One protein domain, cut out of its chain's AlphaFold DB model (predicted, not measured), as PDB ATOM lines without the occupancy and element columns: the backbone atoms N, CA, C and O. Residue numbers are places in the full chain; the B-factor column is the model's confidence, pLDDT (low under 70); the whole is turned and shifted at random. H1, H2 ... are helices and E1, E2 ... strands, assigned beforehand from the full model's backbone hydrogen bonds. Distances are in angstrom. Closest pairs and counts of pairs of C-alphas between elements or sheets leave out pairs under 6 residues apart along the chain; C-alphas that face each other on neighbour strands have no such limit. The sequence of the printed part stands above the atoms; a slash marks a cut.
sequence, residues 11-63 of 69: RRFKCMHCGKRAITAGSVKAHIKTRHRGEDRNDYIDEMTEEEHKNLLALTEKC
ATOM      1  N   ARG A  11     217.905 325.601 270.869       84.69
ATOM      2  CA  ARG A  11     218.398 324.884 269.693       84.69
ATOM      3  C   ARG A  11     218.121 323.398 269.863       84.69
ATOM      4  O   ARG A  11     218.970 322.668 270.376       84.69
ATOM      5  N   ARG A  12     216.937 322.976 269.420       86.38
ATOM      6  CA  ARG A  12     216.462 321.583 269.503       86.38
ATOM      7  C   ARG A  12     217.220 320.610 268.600       86.38
ATOM      8  O   ARG A  12     217.376 319.443 268.920       86.38
ATOM      9  N   PHE A  13     217.719 321.079 267.457       91.12
ATOM     10  CA  PHE A  13     218.309 320.190 266.457       91.12
ATOM     11  C   PHE A  13     219.812 320.082 266.650       91.12
ATOM     12  O   PHE A  13     220.526 321.047 266.388       91.12
ATOM     13  N   LYS A  14     220.314 318.920 267.051       92.56
ATOM     14  CA  LYS A  14     221.741 318.663 267.260       92.56
ATOM     15  C   LYS A  14     222.311 317.792 266.151       92.56
ATOM     16  O   LYS A  14     221.820 316.701 265.900       92.56
ATOM     17  N   CYS A  15     223.375 318.255 265.507       94.25
ATOM     18  CA  CYS A  15     224.128 317.462 264.540       94.25
ATOM     19  C   CYS A  15     224.885 316.324 265.236       94.25
ATOM     20  O   CYS A  15     225.595 316.572 266.213       94.25
ATOM     21  N   MET A  16     224.794 315.109 264.696       93.44
ATOM     22  CA  MET A  16     225.490 313.935 265.239       93.44
ATOM     23  C   MET A  16     227.001 313.950 265.020       93.44
ATOM     24  O   MET A  16     227.750 313.390 265.813       93.44
ATOM     25  N   HIS A  17     227.450 314.646 263.983       90.50
ATOM     26  CA  HIS A  17     228.835 314.594 263.525       90.50
ATOM     27  C   HIS A  17     229.757 315.579 264.244       90.50
ATOM     28  O   HIS A  17     230.954 315.339 264.379       90.50
ATOM     29  N   CYS A  18     229.219 316.704 264.722       92.81
ATOM     30  CA  CYS A  18     230.000 317.719 265.439       92.81
ATOM     31  C   CYS A  18     229.317 318.281 266.694       92.81
ATOM     32  O   CYS A  18     229.852 319.189 267.328       92.81
ATOM     33  N   GLY A  19     228.115 317.806 267.035       88.94
ATOM     34  CA  GLY A  19     227.351 318.283 268.190       88.94
ATOM     35  C   GLY A  19     226.749 319.683 268.027       88.94
ATOM     36  O   GLY A  19     226.163 320.209 268.974       88.94
ATOM     37  N   LYS A  20     226.868 320.317 266.849       90.69
ATOM     38  CA  LYS A  20     226.346 321.669 266.628       90.69
ATOM     39  C   LYS A  20     224.825 321.693 266.728       90.69
ATOM     40  O   LYS A  20     224.145 320.942 266.033       90.69
ATOM     41  N   ARG A  21     224.300 322.611 267.545       90.25
ATOM     42  CA  ARG A  21     222.860 322.795 267.742       90.25
ATOM     43  C   ARG A  21     222.302 323.930 266.880       90.25
ATOM     44  O   ARG A  21     222.925 324.988 266.729       90.25
ATOM     45  N   ALA A  22     221.115 323.718 266.333       89.44
ATOM     46  CA  ALA A  22     220.393 324.644 265.481       89.44
ATOM     47  C   ALA A  22     218.932 324.790 265.934       89.44
ATOM     48  O   ALA A  22     218.344 323.883 266.522       89.44
ATOM     49  N   ILE A  23     218.353 325.960 265.662       84.62
ATOM     50  CA  ILE A  23     216.978 326.302 266.056       84.62
ATOM     51  C   ILE A  23     215.966 325.593 265.142       84.62
ATOM     52  O   ILE A  23     214.877 325.216 265.567       84.62
ATOM     53  N   THR A  24     216.337 325.366 263.877       86.19
ATOM     54  CA  THR A  24     215.449 324.806 262.849       86.19
ATOM     55  C   THR A  24     216.071 323.610 262.128       86.19
ATOM     56  O   THR A  24     217.279 323.559 261.901       86.19
ATOM     57  N   ALA A  25     215.240 322.667 261.672       88.62
ATOM     58  CA  ALA A  25     215.715 321.511 260.908       88.62
ATOM     59  C   ALA A  25     216.421 321.947 259.615       88.62
ATOM     60  O   ALA A  25     217.436 321.375 259.225       88.62
ATOM     61  N   GLY A  26     215.918 323.001 258.959       90.88
ATOM     62  CA  GLY A  26     216.529 323.552 257.749       90.88
ATOM     63  C   GLY A  26     217.956 324.055 257.976       90.88
ATOM     64  O   GLY A  26     218.827 323.822 257.138       90.88
ATOM     65  N   SER A  27     218.222 324.679 259.129       91.38
ATOM     66  CA  SER A  27     219.564 325.173 259.453       91.38
ATOM     67  C   SER A  27     220.545 324.038 259.759       91.38
ATOM     68  O   SER A  27     221.682 324.094 259.290       91.38
ATOM     69  N   VAL A  28     220.113 322.965 260.433       93.19
ATOM     70  CA  VAL A  28     220.963 321.781 260.657       93.19
ATOM     71  C   VAL A  28     221.217 321.007 259.352       93.19
ATOM     72  O   VAL A  28     222.355 320.635 259.076       93.19
ATOM     73  N   LYS A  29     220.211 320.878 258.475       92.94
ATOM     74  CA  LYS A  29     220.346 320.265 257.139       92.94
ATOM     75  C   LYS A  29     221.343 321.017 256.260       92.94
ATOM     76  O   LYS A  29     222.174 320.406 255.586       92.94
ATOM     77  N   ALA A  30     221.272 322.349 256.258       93.69
ATOM     78  CA  ALA A  30     222.220 323.194 255.539       93.69
ATOM     79  C   ALA A  30     223.632 323.096 256.136       93.69
ATOM     80  O   ALA A  30     224.619 323.030 255.401       93.69
ATOM     81  N   HIS A  31     223.735 323.039 257.464       93.81
ATOM     82  CA  HIS A  31     224.994 322.805 258.157       93.81
ATOM     83  C   HIS A  31     225.625 321.467 257.751       93.81
ATOM     84  O   HIS A  31     226.790 321.472 257.358       93.81
ATOM     85  N   ILE A  32     224.867 320.366 257.747       93.88
ATOM     86  CA  ILE A  32     225.368 319.053 257.320       93.88
ATOM     87  C   ILE A  32     225.816 319.121 255.857       93.88
ATOM     88  O   ILE A  32     226.969 318.852 255.546       93.88
ATOM     89  N   LYS A  33     224.980 319.650 254.956       92.62
ATOM     90  CA  LYS A  33     225.334 319.790 253.531       92.62
ATOM     91  C   LYS A  33     226.638 320.572 253.291       92.62
ATOM     92  O   LYS A  33     227.338 320.310 252.315       92.62
ATOM     93  N   THR A  34     226.941 321.566 254.126       94.25
ATOM     94  CA  THR A  34     228.091 322.466 253.928       94.25
ATOM     95  C   THR A  34     229.348 322.033 254.677       94.25
ATOM     96  O   THR A  34     230.446 322.213 254.151       94.25
ATOM     97  N   ARG A  35     229.204 321.487 255.890       93.38
ATOM     98  CA  ARG A  35     230.313 321.109 256.783       93.38
ATOM     99  C   ARG A  35     230.603 319.607 256.790       93.38
ATOM    100  O   ARG A  35     231.749 319.240 257.002       93.38
ATOM    101  N   HIS A  36     229.601 318.789 256.499       92.62
ATOM    102  CA  HIS A  36     229.618 317.326 256.526       92.62
ATOM    103  C   HIS A  36     229.312 316.786 255.120       92.62
ATOM    104  O   HIS A  36     228.269 316.192 254.841       92.62
ATOM    105  N   ARG A  37     230.195 317.101 254.164       87.06
ATOM    106  CA  ARG A  37     230.011 316.700 252.761       87.06
ATOM    107  C   ARG A  37     230.084 315.178 252.639       87.06
ATOM    108  O   ARG A  37     231.118 314.599 252.944       87.06
ATOM    109  N   GLY A  38     229.015 314.575 252.122       84.75
ATOM    110  CA  GLY A  38     228.894 313.124 251.951       84.75
ATOM    111  C   GLY A  38     228.045 312.436 253.022       84.75
ATOM    112  O   GLY A  38     227.737 311.264 252.853       84.75
ATOM    113  N   GLU A  39     227.625 313.159 254.064       89.50
ATOM    114  CA  GLU A  39     226.781 312.620 255.140       89.50
ATOM    115  C   GLU A  39     225.291 312.895 254.890       89.50
ATOM    116  O   GLU A  39     224.931 313.774 254.086       89.50
ATOM    117  N   ASP A  40     224.410 312.139 255.553       87.12
ATOM    118  CA  ASP A  40     222.975 312.288 255.342       87.12
ATOM    119  C   ASP A  40     222.469 313.552 256.031       87.12
ATOM    120  O   ASP A  40     222.762 313.853 257.186       87.12
ATOM    121  N   ARG A  41     221.651 314.329 255.318       83.25
ATOM    122  CA  ARG A  41     221.140 315.608 255.837       83.25
ATOM    123  C   ARG A  41     220.210 315.413 257.037       83.25
ATOM    124  O   ARG A  41     219.887 316.399 257.694       83.25
ATOM    125  N   ASN A  42     219.753 314.190 257.288       87.56
ATOM    126  CA  ASN A  42     218.939 313.822 258.434       87.56
ATOM    127  C   ASN A  42     219.761 313.235 259.592       87.56
ATOM    128  O   ASN A  42     219.159 312.816 260.574       87.56
ATOM    129  N   ASP A  43     221.100 313.294 259.539       90.31
ATOM    130  CA  ASP A  43     221.999 312.916 260.642       90.31
ATOM    131  C   ASP A  43     222.010 313.973 261.768       90.31
ATOM    132  O   ASP A  43     223.028 314.584 262.128       90.31
ATOM    133  N   TYR A  44     220.830 314.233 262.324       91.56
ATOM    134  CA  TYR A  44     220.618 315.105 263.465       91.56
ATOM    135  C   TYR A  44     219.578 314.518 264.415       91.56
ATOM    136  O   TYR A  44     218.639 313.845 264.001       91.56
ATOM    137  N   ILE A  45     219.721 314.832 265.697       90.69
ATOM    138  CA  ILE A  45     218.744 314.494 266.730       90.69
ATOM    139  C   ILE A  45     217.888 315.729 267.012       90.69
ATOM    140  O   ILE A  45     218.397 316.851 267.059       90.69
ATOM    141  N   ASP A  46     216.586 315.521 267.187       89.94
ATOM    142  CA  ASP A  46     215.672 316.505 267.768       89.94
ATOM    143  C   ASP A  46     215.656 316.306 269.294       89.94
ATOM    144  O   ASP A  46     214.877 315.518 269.826       89.94
ATOM    145  N   GLU A  47     216.601 316.946 269.985       84.75
ATOM    146  CA  GLU A  47     216.694 316.955 271.447       84.75
ATOM    147  C   GLU A  47     215.924 318.178 271.971       84.75
ATOM    148  O   GLU A  47     216.447 319.292 271.979       84.75
ATOM    149  N   MET A  48     214.675 317.974 272.396       81.94
ATOM    150  CA  MET A  48     213.876 318.975 273.110       81.94
ATOM    151  C   MET A  48     213.622 318.468 274.525       81.94
ATOM    152  O   MET A  48     212.840 317.534 274.704       81.94
ATOM    153  N   THR A  49     214.304 319.039 275.520       82.75
ATOM    154  CA  THR A  49     214.081 318.620 276.910       82.75
ATOM    155  C   THR A  49     212.765 319.174 277.447       82.75
ATOM    156  O   THR A  49     212.225 320.167 276.945       82.75
ATOM    157  N   GLU A  50     212.228 318.535 278.487       82.50
ATOM    158  CA  GLU A  50     211.003 319.001 279.139       82.50
ATOM    159  C   GLU A  50     211.180 320.401 279.741       82.50
ATOM    160  O   GLU A  50     210.254 321.212 279.720       82.50
ATOM    161  N   GLU A  51     212.374 320.716 280.247       80.50
ATOM    162  CA  GLU A  51     212.722 322.034 280.778       80.50
ATOM    163  C   GLU A  51     212.764 323.083 279.669       80.50
ATOM    164  O   GLU A  51     212.219 324.172 279.832       80.50
ATOM    165  N   GLU A  52     213.366 322.761 278.523       78.62
ATOM    166  CA  GLU A  52     213.394 323.656 277.368       78.62
ATOM    167  C   GLU A  52     211.983 323.899 276.812       78.62
ATOM    168  O   GLU A  52     211.654 325.027 276.439       78.62
ATOM    169  N   HIS A  53     211.117 322.879 276.830       80.75
ATOM    170  CA  HIS A  53     209.712 323.016 276.455       80.75
ATOM    171  C   HIS A  53     208.945 323.936 277.416       80.75
ATOM    172  O   HIS A  53     208.251 324.847 276.964       80.75
ATOM    173  N   LYS A  54     209.118 323.758 278.732       82.81
ATOM    174  CA  LYS A  54     208.527 324.638 279.758       82.81
ATOM    175  C   LYS A  54     209.036 326.075 279.631       82.81
ATOM    176  O   LYS A  54     208.241 327.006 279.704       82.81
ATOM    177  N   ASN A  55     210.331 326.258 279.376       78.69
ATOM    178  CA  ASN A  55     210.925 327.574 279.145       78.69
ATOM    179  C   ASN A  55     210.349 328.240 277.891       78.69
ATOM    180  O   ASN A  55     210.035 329.427 277.917       78.69
ATOM    181  N   LEU A  56     210.168 327.482 276.805       75.94
ATOM    182  CA  LEU A  56     209.551 327.987 275.583       75.94
ATOM    183  C   LEU A  56     208.097 328.414 275.830       75.94
ATOM    184  O   LEU A  56     207.719 329.505 275.414       75.94
ATOM    185  N   LEU A  57     207.306 327.599 276.537       78.06
ATOM    186  CA  LEU A  57     205.917 327.915 276.886       78.06
ATOM    187  C   LEU A  57     205.818 329.175 277.760       78.06
ATOM    188  O   LEU A  57     205.090 330.103 277.407       78.06
ATOM    189  N   ALA A  58     206.631 329.270 278.814       77.94
ATOM    190  CA  ALA A  58     206.660 330.431 279.705       77.94
ATOM    191  C   ALA A  58     207.075 331.735 278.993       77.94
ATOM    192  O   ALA A  58     206.675 332.827 279.397       77.94
ATOM    193  N   LEU A  59     207.892 331.641 277.936       72.00
ATOM    194  CA  LEU A  59     208.232 332.783 277.083       72.00
ATOM    195  C   LEU A  59     207.080 333.158 276.146       72.00
ATOM    196  O   LEU A  59     206.868 334.341 275.910       72.00
ATOM    197  N   THR A  60     206.323 332.183 275.632       66.19
ATOM    198  CA  THR A  60     205.164 332.463 274.769       66.19
ATOM    199  C   THR A  60     203.983 333.073 275.515       66.19
ATOM    200  O   THR A  60     203.305 333.926 274.952       66.19
ATOM    201  N   GLU A  61     203.755 332.690 276.774       69.12
ATOM    202  CA  GLU A  61     202.667 333.238 277.599       69.12
ATOM    203  C   GLU A  61     202.864 334.731 277.892       69.12
ATOM    204  O   GLU A  61     201.904 335.489 277.891       69.12
ATOM    205  N   LYS A  62     204.116 335.185 278.044       63.59
ATOM    206  CA  LYS A  62     204.443 336.604 278.275       63.59
ATOM    207  C   LYS A  62     204.231 337.507 277.057       63.59
ATOM    208  O   LYS A  62     204.182 338.719 277.217       63.59
ATOM    209  N   CYS A  63     204.141 336.936 275.858       59.97
ATOM    210  CA  CYS A  63     203.968 337.687 274.613       59.97
ATOM    211  C   CYS A  63     202.495 337.806 274.183       59.97
ATOM    212  O   CYS A  63     202.217 338.483 273.201       59.97
TER     213      CYS A  63
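What this domain is: This is residues 11 to 63 of the 69 residues of the protein "C2H2-type domain-containing protein" of Nippostrongylus brasiliensis (UniProt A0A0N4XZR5). A small head, in which helix H1 packs on a two-stranded sheet of E1 and E2, is followed by a second helix, H2, whose residues 54 to 61 stick out as an arm together with residues 62 to 63. In the head, E1 lies between E2 and the short stretch 21 to 22, which pairs with it. The printed part has 53 residues, with two named helices and two named strands in the order E1, H1, E2, H2; the sheet is antiparallel and the class is mixed, helices and strands. The whole is loose, with a radius of gyration of the C-alphas of 13.0 A, and its C-alphas span 42 by 18 by 13 A, a rod.

Where its parts are: E1 is residues 13 to 15, beginning with C-alpha 13 at (218.309, 320.190, 266.457). H1 is residues 25 to 35, 15.2 A long from first to last C-alpha. E2 is residues 44 to 46, and like E1 it measures 6.7 A. H2 is residues 50 to 61, 16.6 A long, ending with C-alpha 61 at (202.667, 333.238, 277.599).

How they stand to each other: E1 and E2 are antiparallel neighbours at 155 degrees between directions; N 14 and O 45 are 2.8 A apart, within hydrogen-bond range, and so are N 45 and O 14, at 2.8 A. Residues 13 to 14 of E1 also pair with residues 21 to 22, antiparallel. The closest C-alphas of E1 and H1 are those of Phe 13 and Ala 25, 6.3 A apart; those of H1 and E2 are Val 28 and Tyr 44, at 7.3 A. H2 is apart from E1 and from H1. In H1 and H2 every O i to N i+4 pair is within hydrogen-bond range.

The domain as a whole: The two C-alphas farthest apart, those of Gly 38 and Lys 62, are 42.9 A apart. The printed part has no cut and no long link; the link from E2 to H2 is tight. The mean pLDDT of the printed part is 85.8, and residues 60 to 63 are under 70.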